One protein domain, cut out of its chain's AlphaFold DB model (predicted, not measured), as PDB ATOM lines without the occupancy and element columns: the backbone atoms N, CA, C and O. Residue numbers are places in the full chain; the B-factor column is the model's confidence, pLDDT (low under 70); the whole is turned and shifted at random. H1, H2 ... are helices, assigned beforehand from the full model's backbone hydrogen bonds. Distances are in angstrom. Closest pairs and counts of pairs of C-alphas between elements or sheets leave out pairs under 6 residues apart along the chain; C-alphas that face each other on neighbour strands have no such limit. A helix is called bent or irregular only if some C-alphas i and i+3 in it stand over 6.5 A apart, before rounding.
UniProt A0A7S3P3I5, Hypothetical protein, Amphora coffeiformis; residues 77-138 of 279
ATOM      1  N   TRP A  77     -24.849  66.508 -33.171       77.56
ATOM      2  CA  TRP A  77     -24.194  65.272 -32.736       77.56
ATOM      3  C   TRP A  77     -24.920  64.010 -33.239       77.56
ATOM      4  O   TRP A  77     -24.267  63.028 -33.587       77.56
ATOM      5  N   VAL A  78     -26.251  64.049 -33.366       71.44
ATOM      6  CA  VAL A  78     -27.059  62.939 -33.911       71.44
ATOM      7  C   VAL A  78     -26.806  62.775 -35.410       71.44
ATOM      8  O   VAL A  78     -26.755  61.653 -35.919       71.44
ATOM      9  N   GLU A  79     -26.604  63.892 -36.110       73.38
ATOM     10  CA  GLU A  79     -26.220  63.911 -37.522       73.38
ATOM     11  C   GLU A  79     -24.826  63.288 -37.717       73.38
ATOM     12  O   GLU A  79     -24.654  62.427 -38.578       73.38
ATOM     13  N   SER A  80     -23.863  63.623 -36.847       70.94
ATOM     14  CA  SER A  80     -22.488  63.098 -36.924       70.94
ATOM     15  C   SER A  80     -22.371  61.585 -36.694       70.94
ATOM     16  O   SER A  80     -21.487  60.942 -37.251       70.94
ATOM     17  N   MET A  81     -23.288  60.996 -35.920       71.75
ATOM     18  CA  MET A  81     -23.334  59.550 -35.668       71.75
ATOM     19  C   MET A  81     -24.081  58.765 -36.761       71.75
ATOM     20  O   MET A  81     -24.263  57.557 -36.629       71.75
ATOM     21  N   GLY A  82     -24.560  59.428 -37.824       75.62
ATOM     22  CA  GLY A  82     -25.361  58.785 -38.873       75.62
ATOM     23  C   GLY A  82     -26.772  58.378 -38.417       75.62
ATOM     24  O   GLY A  82     -27.470  57.655 -39.126       75.62
ATOM     25  N   LEU A  83     -27.225  58.853 -37.252       74.06
ATOM     26  CA  LEU A  83     -28.520  58.502 -36.649       74.06
ATOM     27  C   LEU A  83     -29.665  59.436 -37.078       74.06
ATOM     28  O   LEU A  83     -30.793  59.297 -36.600       74.06
ATOM     29  N   GLY A  84     -29.414  60.364 -38.008       71.19
ATOM     30  CA  GLY A  84     -30.408  61.339 -38.474       71.19
ATOM     31  C   GLY A  84     -31.697  60.702 -39.013       71.19
ATOM     32  O   GLY A  84     -32.790  61.197 -38.740       71.19
ATOM     33  N   GLY A  85     -31.600  59.553 -39.694       68.62
ATOM     34  CA  GLY A  85     -32.772  58.806 -40.173       68.62
ATOM     35  C   GLY A  85     -33.627  58.211 -39.045       68.62
ATOM     36  O   GLY A  85     -34.856  58.233 -39.118       68.62
ATOM     37  N   VAL A  86     -32.991  57.748 -37.964       67.12
ATOM     38  CA  VAL A  86     -33.669  57.173 -36.788       67.12
ATOM     39  C   VAL A  86     -34.400  58.263 -36.001       67.12
ATOM     40  O   VAL A  86     -35.518  58.045 -35.529       67.12
ATOM     41  N   TYR A  87     -33.802  59.455 -35.924       67.25
ATOM     42  CA  TYR A  87     -34.399  60.624 -35.279       67.25
ATOM     43  C   TYR A  87     -35.618  61.146 -36.053       67.25
ATOM     44  O   TYR A  87     -36.638  61.483 -35.456       67.25
ATOM     45  N   ASN A  88     -35.566  61.145 -37.389       69.75
ATOM     46  CA  ASN A  88     -36.699  61.581 -38.207       69.75
ATOM     47  C   ASN A  88     -37.865  60.566 -38.178       69.75
ATOM     48  O   ASN A  88     -39.033  60.954 -38.148       69.75
ATOM     49  N   MET A  89     -37.571  59.261 -38.079       62.69
ATOM     50  CA  MET A  89     -38.595  58.226 -37.864       62.69
ATOM     51  C   MET A  89     -39.321  58.348 -36.515       62.69
ATOM     52  O   MET A  89     -40.491  57.967 -36.428       62.69
ATOM     53  N   ALA A  90     -38.671  58.904 -35.487       67.31
ATOM     54  CA  ALA A  90     -39.283  59.135 -34.177       67.31
ATOM     55  C   ALA A  90     -40.512  60.051 -34.253       67.31
ATOM     56  O   ALA A  90     -41.511  59.807 -33.576       67.31
ATOM     57  N   ASN A  91     -40.454  61.061 -35.126       69.06
ATOM     58  CA  ASN A  91     -41.526  62.037 -35.304       69.06
ATOM     59  C   ASN A  91     -42.694  61.499 -36.141       69.06
ATOM     60  O   ASN A  91     -43.834  61.902 -35.925       69.06
ATOM     61  N   ILE A  92     -42.431  60.587 -37.082       74.12
ATOM     62  CA  ILE A  92     -43.461  60.065 -37.996       74.12
ATOM     63  C   ILE A  92     -44.210  58.881 -37.362       74.12
ATOM     64  O   ILE A  92     -45.427  58.772 -37.498       74.12
ATOM     65  N   PHE A  93     -43.511  58.009 -36.626       76.44
ATOM     66  CA  PHE A  93     -44.101  56.805 -36.033       76.44
ATOM     67  C   PHE A  93     -43.624  56.587 -34.589       76.44
ATOM     68  O   PHE A  93     -42.836  55.673 -34.325       76.44
ATOM     69  N   PRO A  94     -44.144  57.355 -33.613       75.44
ATOM     70  CA  PRO A  94     -43.656  57.329 -32.230       75.44
ATOM     71  C   PRO A  94     -43.783  55.947 -31.569       75.44
ATOM     72  O   PRO A  94     -42.922  55.540 -30.791       75.44
ATOM     73  N   ARG A  95     -44.817  55.170 -31.924       77.69
ATOM     74  CA  ARG A  95     -44.996  53.796 -31.420       77.69
ATOM     75  C   ARG A  95     -43.957  52.818 -31.972       77.69
ATOM     76  O   ARG A  95     -43.480  51.967 -31.231       77.69
ATOM     77  N   VAL A  96     -43.596  52.941 -33.250       78.00
ATOM     78  CA  VAL A  96     -42.593  52.070 -33.888       78.00
ATOM     79  C   VAL A  96     -41.198  52.427 -33.383       78.00
ATOM     80  O   VAL A  96     -40.411  51.537 -33.074       78.00
ATOM     81  N   HIS A  97     -40.925  53.718 -33.203       78.12
ATOM     82  CA  HIS A  97     -39.669  54.194 -32.638       78.12
ATOM     83  C   HIS A  97     -39.442  53.688 -31.207       78.12
ATOM     84  O   HIS A  97     -38.354  53.213 -30.898       78.12
ATOM     85  N   GLY A  98     -40.481  53.692 -30.363       81.62
ATOM     86  CA  GLY A  98     -40.396  53.142 -29.007       81.62
ATOM     87  C   GLY A  98     -40.017  51.656 -28.976       81.62
ATOM     88  O   GLY A  98     -39.187  51.256 -28.166       81.62
ATOM     89  N   VAL A  99     -40.558  50.842 -29.889       84.12
ATOM     90  CA  VAL A  99     -40.197  49.415 -29.999       84.12
ATOM     91  C   VAL A  99     -38.778  49.244 -30.549       84.12
ATOM     92  O   VAL A  99     -38.009  48.422 -30.052       84.12
ATOM     93  N   LEU A 100     -38.404  50.034 -31.555       80.00
ATOM     94  CA  LEU A 100     -37.104  49.916 -32.211       80.00
ATOM     95  C   LEU A 100     -35.957  50.344 -31.279       80.00
ATOM     96  O   LEU A 100     -34.950  49.647 -31.169       80.00
ATOM     97  N   VAL A 101     -36.135  51.435 -30.537       83.00
ATOM     98  CA  VAL A 101     -35.141  51.909 -29.562       83.00
ATOM     99  C   VAL A 101     -35.206  51.119 -28.254       83.00
ATOM    100  O   VAL A 101     -34.166  50.827 -27.675       83.00
ATOM    101  N   GLY A 102     -36.398  50.738 -27.788       87.00
ATOM    102  CA  GLY A 102     -36.570  50.058 -26.501       87.00
ATOM    103  C   GLY A 102     -36.269  48.560 -26.522       87.00
ATOM    104  O   GLY A 102     -35.903  48.007 -25.490       87.00
ATOM    105  N   VAL A 103     -36.417  47.894 -27.673       87.38
ATOM    106  CA  VAL A 103     -36.269  46.432 -27.777       87.38
ATOM    107  C   VAL A 103     -35.181  46.049 -28.772       87.38
ATOM    108  O   VAL A 103     -34.282  45.287 -28.428       87.38
ATOM    109  N   VAL A 104     -35.230  46.585 -29.993       85.69
ATOM    110  CA  VAL A 104     -34.334  46.134 -31.071       85.69
ATOM    111  C   VAL A 104     -32.890  46.577 -30.822       85.69
ATOM    112  O   VAL A 104     -31.980  45.755 -30.908       85.69
ATOM    113  N   MET A 105     -32.669  47.842 -30.459       85.75
ATOM    114  CA  MET A 105     -31.324  48.370 -30.185       85.75
ATOM    115  C   MET A 105     -30.603  47.652 -29.028       85.75
ATOM    116  O   MET A 105     -29.475  47.200 -29.239       85.75
ATOM    117  N   PRO A 106     -31.221  47.457 -27.844       89.88
ATOM    118  CA  PRO A 106     -30.611  46.681 -26.769       89.88
ATOM    119  C   PRO A 106     -30.291  45.245 -27.179       89.88
ATOM    120  O   PRO A 106     -29.239  44.736 -26.813       89.88
ATOM    121  N   LEU A 107     -31.157  44.600 -27.970       91.56
ATOM    122  CA  LEU A 107     -30.935  43.227 -28.420       91.56
ATOM    123  C   LEU A 107     -29.723  43.124 -29.358       91.56
ATOM    124  O   LEU A 107     -28.884  42.245 -29.176       91.56
ATOM    125  N   ILE A 108     -29.593  44.049 -30.316       90.44
ATOM    126  CA  ILE A 108     -28.423  44.126 -31.205       90.44
ATOM    127  C   ILE A 108     -27.153  44.371 -30.390       90.44
ATOM    128  O   ILE A 108     -26.144  43.706 -30.620       90.44
ATOM    129  N   PHE A 109     -27.203  45.281 -29.415       90.00
ATOM    130  CA  PHE A 109     -26.062  45.557 -28.547       90.00
ATOM    131  C   PHE A 109     -25.656  44.325 -27.728       90.00
ATOM    132  O   PHE A 109     -24.473  44.020 -27.624       90.00
ATOM    133  N   LEU A 110     -26.626  43.580 -27.195       92.38
ATOM    134  CA  LEU A 110     -26.379  42.390 -26.381       92.38
ATOM    135  C   LEU A 110     -25.783  41.248 -27.218       92.38
ATOM    136  O   LEU A 110     -24.837  40.597 -26.780       92.38
ATOM    137  N   VAL A 111     -26.266  41.058 -28.452       89.69
ATOM    138  CA  VAL A 111     -25.683  40.107 -29.414       89.69
ATOM    139  C   VAL A 111     -24.269  40.534 -29.820       89.69
ATOM    140  O   VAL A 111     -23.354  39.714 -29.799       89.69
ATOM    141  N   GLY A 112     -24.064  41.814 -30.141       88.31
ATOM    142  CA  GLY A 112     -22.748  42.348 -30.496       88.31
ATOM    143  C   GLY A 112     -21.736  42.208 -29.358       88.31
ATOM    144  O   GLY A 112     -20.620  41.742 -29.582       88.31
ATOM    145  N   ALA A 113     -22.146  42.521 -28.127       84.31
ATOM    146  CA  ALA A 113     -21.328  42.337 -26.936       84.31
ATOM    147  C   ALA A 113     -20.980  40.858 -26.724       84.31
ATOM    148  O   ALA A 113     -19.815  40.541 -26.507       84.31
ATOM    149  N   ALA A 114     -21.948  39.944 -26.847       85.56
ATOM    150  CA  ALA A 114     -21.698  38.510 -26.699       85.56
ATOM    151  C   ALA A 114     -20.673  37.982 -27.718       85.56
ATOM    152  O   ALA A 114     -19.793  37.204 -27.351       85.56
ATOM    153  N   ILE A 115     -20.736  38.439 -28.973       82.50
ATOM    154  CA  ILE A 115     -19.749  38.082 -30.004       82.50
ATOM    155  C   ILE A 115     -18.370  38.648 -29.648       82.50
ATOM    156  O   ILE A 115     -17.377  37.925 -29.718       82.50
ATOM    157  N   PHE A 116     -18.302  39.914 -29.230       80.06
ATOM    158  CA  PHE A 116     -17.039  40.570 -28.888       80.06
ATOM    159  C   PHE A 116     -16.363  39.926 -27.667       80.06
ATOM    160  O   PHE A 116     -15.168  39.639 -27.699       80.06
ATOM    161  N   PHE A 117     -17.130  39.619 -26.616       77.56
ATOM    162  CA  PHE A 117     -16.629  38.897 -25.443       77.56
ATOM    163  C   PHE A 117     -16.233  37.457 -25.782       77.56
ATOM    164  O   PHE A 117     -15.190  36.997 -25.322       77.56
ATOM    165  N   GLY A 118     -17.005  36.764 -26.625       75.81
ATOM    166  CA  GLY A 118     -16.663  35.415 -27.084       75.81
ATOM    167  C   GLY A 118     -15.339  35.375 -27.850       75.81
ATOM    168  O   GLY A 118     -14.499  34.521 -27.582       75.81
ATOM    169  N   GLN A 119     -15.108  36.335 -28.750       70.12
ATOM    170  CA  GLN A 119     -13.830  36.453 -29.459       70.12
ATOM    171  C   GLN A 119     -12.683  36.840 -28.518       70.12
ATOM    172  O   GLN A 119     -11.604  36.261 -28.615       70.12
ATOM    173  N   GLY A 120     -12.914  37.753 -27.570       63.72
ATOM    174  CA  GLY A 120     -11.902  38.141 -26.585       63.72
ATOM    175  C   GLY A 120     -11.393  36.967 -25.744       63.72
ATOM    176  O   GLY A 120     -10.192  36.868 -25.508       63.72
ATOM    177  N   ILE A 121     -12.279  36.046 -25.349       66.69
ATOM    178  CA  ILE A 121     -11.909  34.854 -24.566       66.69
ATOM    179  C   ILE A 121     -11.059  33.888 -25.401       66.69
ATOM    180  O   ILE A 121      -9.999  33.465 -24.948       66.69
ATOM    181  N   VAL A 122     -11.463  33.606 -26.647       62.94
ATOM    182  CA  VAL A 122     -10.709  32.706 -27.543       62.94
ATOM    183  C   VAL A 122      -9.298  33.237 -27.803       62.94
ATOM    184  O   VAL A 122      -8.338  32.473 -27.801       62.94
ATOM    185  N   TRP A 123      -9.150  34.549 -27.991       60.84
ATOM    186  CA  TRP A 123      -7.839  35.161 -28.213       60.84
ATOM    187  C   TRP A 123      -6.995  35.203 -26.938       60.84
ATOM    188  O   TRP A 123      -5.789  34.982 -27.015       60.84
ATOM    189  N   ALA A 124      -7.599  35.441 -25.771       60.94
ATOM    190  CA  ALA A 124      -6.881  35.436 -24.498       60.94
ATOM    191  C   ALA A 124      -6.324  34.046 -24.142       60.94
ATOM    192  O   ALA A 124      -5.216  33.956 -23.613       60.94
ATOM    193  N   GLU A 125      -7.056  32.977 -24.463       69.06
ATOM    194  CA  GLU A 125      -6.618  31.600 -24.201       69.06
ATOM    195  C   GLU A 125      -5.654  31.069 -25.276       69.06
ATOM    196  O   GLU A 125      -4.684  30.395 -24.937       69.06
ATOM    197  N   ALA A 126      -5.848  31.416 -26.556       63.50
ATOM    198  CA  ALA A 126      -5.021  30.899 -27.654       63.50
ATOM    199  C   ALA A 126      -3.725  31.694 -27.915       63.50
ATOM    200  O   ALA A 126      -2.760  31.146 -28.453       63.50
ATOM    201  N   ALA A 127      -3.661  32.979 -27.546       64.06
ATOM    202  CA  ALA A 127      -2.476  33.815 -27.759       64.06
ATOM    203  C   ALA A 127      -1.182  33.306 -27.084       64.06
ATOM    204  O   ALA A 127      -0.137  33.331 -27.741       64.06
ATOM    205  N   PRO A 128      -1.180  32.840 -25.815       69.06
ATOM    206  CA  PRO A 128       0.059  32.382 -25.185       69.06
ATOM    207  C   PRO A 128       0.622  31.108 -25.829       69.06
ATOM    208  O   PRO A 128       1.840  30.951 -25.898       69.06
ATOM    209  N   GLU A 129      -0.236  30.218 -26.330       69.19
ATOM    210  CA  GLU A 129       0.191  28.977 -26.986       69.19
ATOM    211  C   GLU A 129       0.693  29.232 -28.415       69.19
ATOM    212  O   GLU A 129       1.715  28.678 -28.822       69.19
ATOM    213  N   LEU A 130       0.067  30.172 -29.135       66.00
ATOM    214  CA  LEU A 130       0.551  30.630 -30.439       66.00
ATOM    215  C   LEU A 130       1.931  31.303 -30.338       66.00
ATOM    216  O   LEU A 130       2.805  31.036 -31.161       66.00
ATOM    217  N   ASN A 131       2.153  32.130 -29.312       68.50
ATOM    218  CA  ASN A 131       3.451  32.773 -29.099       68.50
ATOM    219  C   ASN A 131       4.550  31.754 -28.765       68.50
ATOM    220  O   ASN A 131       5.625  31.820 -29.352       68.50
ATOM    221  N   ARG A 132       4.269  30.759 -27.909       71.31
ATOM    222  CA  ARG A 132       5.236  29.684 -27.610       71.31
ATOM    223  C   ARG A 132       5.618  28.873 -28.849       71.31
ATOM    224  O   ARG A 132       6.790  28.552 -29.025       71.31
ATOM    225  N   ASN A 133       4.652  28.567 -29.713       70.69
ATOM    226  CA  ASN A 133       4.920  27.831 -30.950       70.69
ATOM    227  C   ASN A 133       5.731  28.665 -31.953       70.69
ATOM    228  O   ASN A 133       6.637  28.134 -32.594       70.69
ATOM    229  N   ASN A 134       5.458  29.968 -32.054       68.50
ATOM    230  CA  ASN A 134       6.232  30.871 -32.907       68.50
ATOM    231  C   ASN A 134       7.686  31.013 -32.432       68.50
ATOM    232  O   ASN A 134       8.594  30.973 -33.263       68.50
ATOM    233  N   ASP A 135       7.917  31.116 -31.121       71.69
ATOM    234  CA  ASP A 135       9.269  31.181 -30.555       71.69
ATOM    235  C   ASP A 135      10.058  29.892 -30.849       71.69
ATOM    236  O   ASP A 135      11.198  29.956 -31.312       71.69
ATOM    237  N   ALA A 136       9.425  28.723 -30.690       67.62
ATOM    238  CA  ALA A 136      10.038  27.432 -31.007       67.62
ATOM    239  C   ALA A 136      10.361  27.281 -32.509       67.62
ATOM    240  O   ALA A 136      11.431  26.783 -32.874       67.62
ATOM    241  N   MET A 137       9.473  27.742 -33.399       64.75
ATOM    242  CA  MET A 137       9.738  27.748 -34.845       64.75
ATOM    243  C   MET A 137      10.880  28.704 -35.218       64.75
ATOM    244  O   MET A 137      11.686  28.384 -36.097       64.75
ATOM    245  N   MET A 138      10.976  29.861 -34.554       65.06
ATOM    246  CA  MET A 138      12.061  30.818 -34.778       65.06
ATOM    247  C   MET A 138      13.416  30.242 -34.344       65.06
ATOM    248  O   MET A 138      14.390  30.354 -35.091       65.06
TER     249      MET A 138
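This is residues 77 to 138 of the 279 residues of the protein "Hypothetical protein" of Amphora coffeiformis (UniProt A0A7S3P3I5). One long bent helix, H3, makes the rod's length; short H2 folds back on its beginning, with tiny H1 near H2. The printed part has 62 residues with three named helices, H1, H2 and H3: all helix, extended, radius of gyration of the C-alphas 20.6 A, spans 63 by 23 by 12 A.

H1, residues 77 to 80, 5.0 A, begins at C-alpha 77 (-24.194, 65.272, -32.736). H2, residues 84 to 92, is 13.1 A long. H3, residues 94 to 138, assigned as one helix by its hydrogen bonds, is bent: C-alphas 125 and 128 are 6.8 A apart. Arm H3a, residues 94 to 125, 45.8 A, is irregular, with C-alphas 102 and 105 at 6.6 A; arm H3b, residues 128 to 138, 15.4 A, ends at C-alpha 138 (12.061, 30.818, -34.778).

H1 and H2 are close but not clearly touching, closest C-alphas Val 78 and Gly 84, 5.9 A. H2 and H3a, a helical hairpin, touch through H3a's residues 96 to 98 alone, closest C-alphas Ala 90 and His 97, 5.2 A; they run opposite ways at a shallow tilt of 32 degrees, only just short of steep. H3b stands at a steep tilt of 45 degrees to H3a. Every O i to N i+4 pair is within hydrogen-bond range in H3b, 3 of 5 in H2, 26 of 28 in H3a; H1 is too short for one.

The farthest C-alphas, Ile 92 and Ala 136, are 63.1 A apart. The printed part has no cut; both links are tight. Residues 102 to 138 stand free. pLDDT is under 70 at residues 85 to 91, 120 to 131, 134 and 136 to 138.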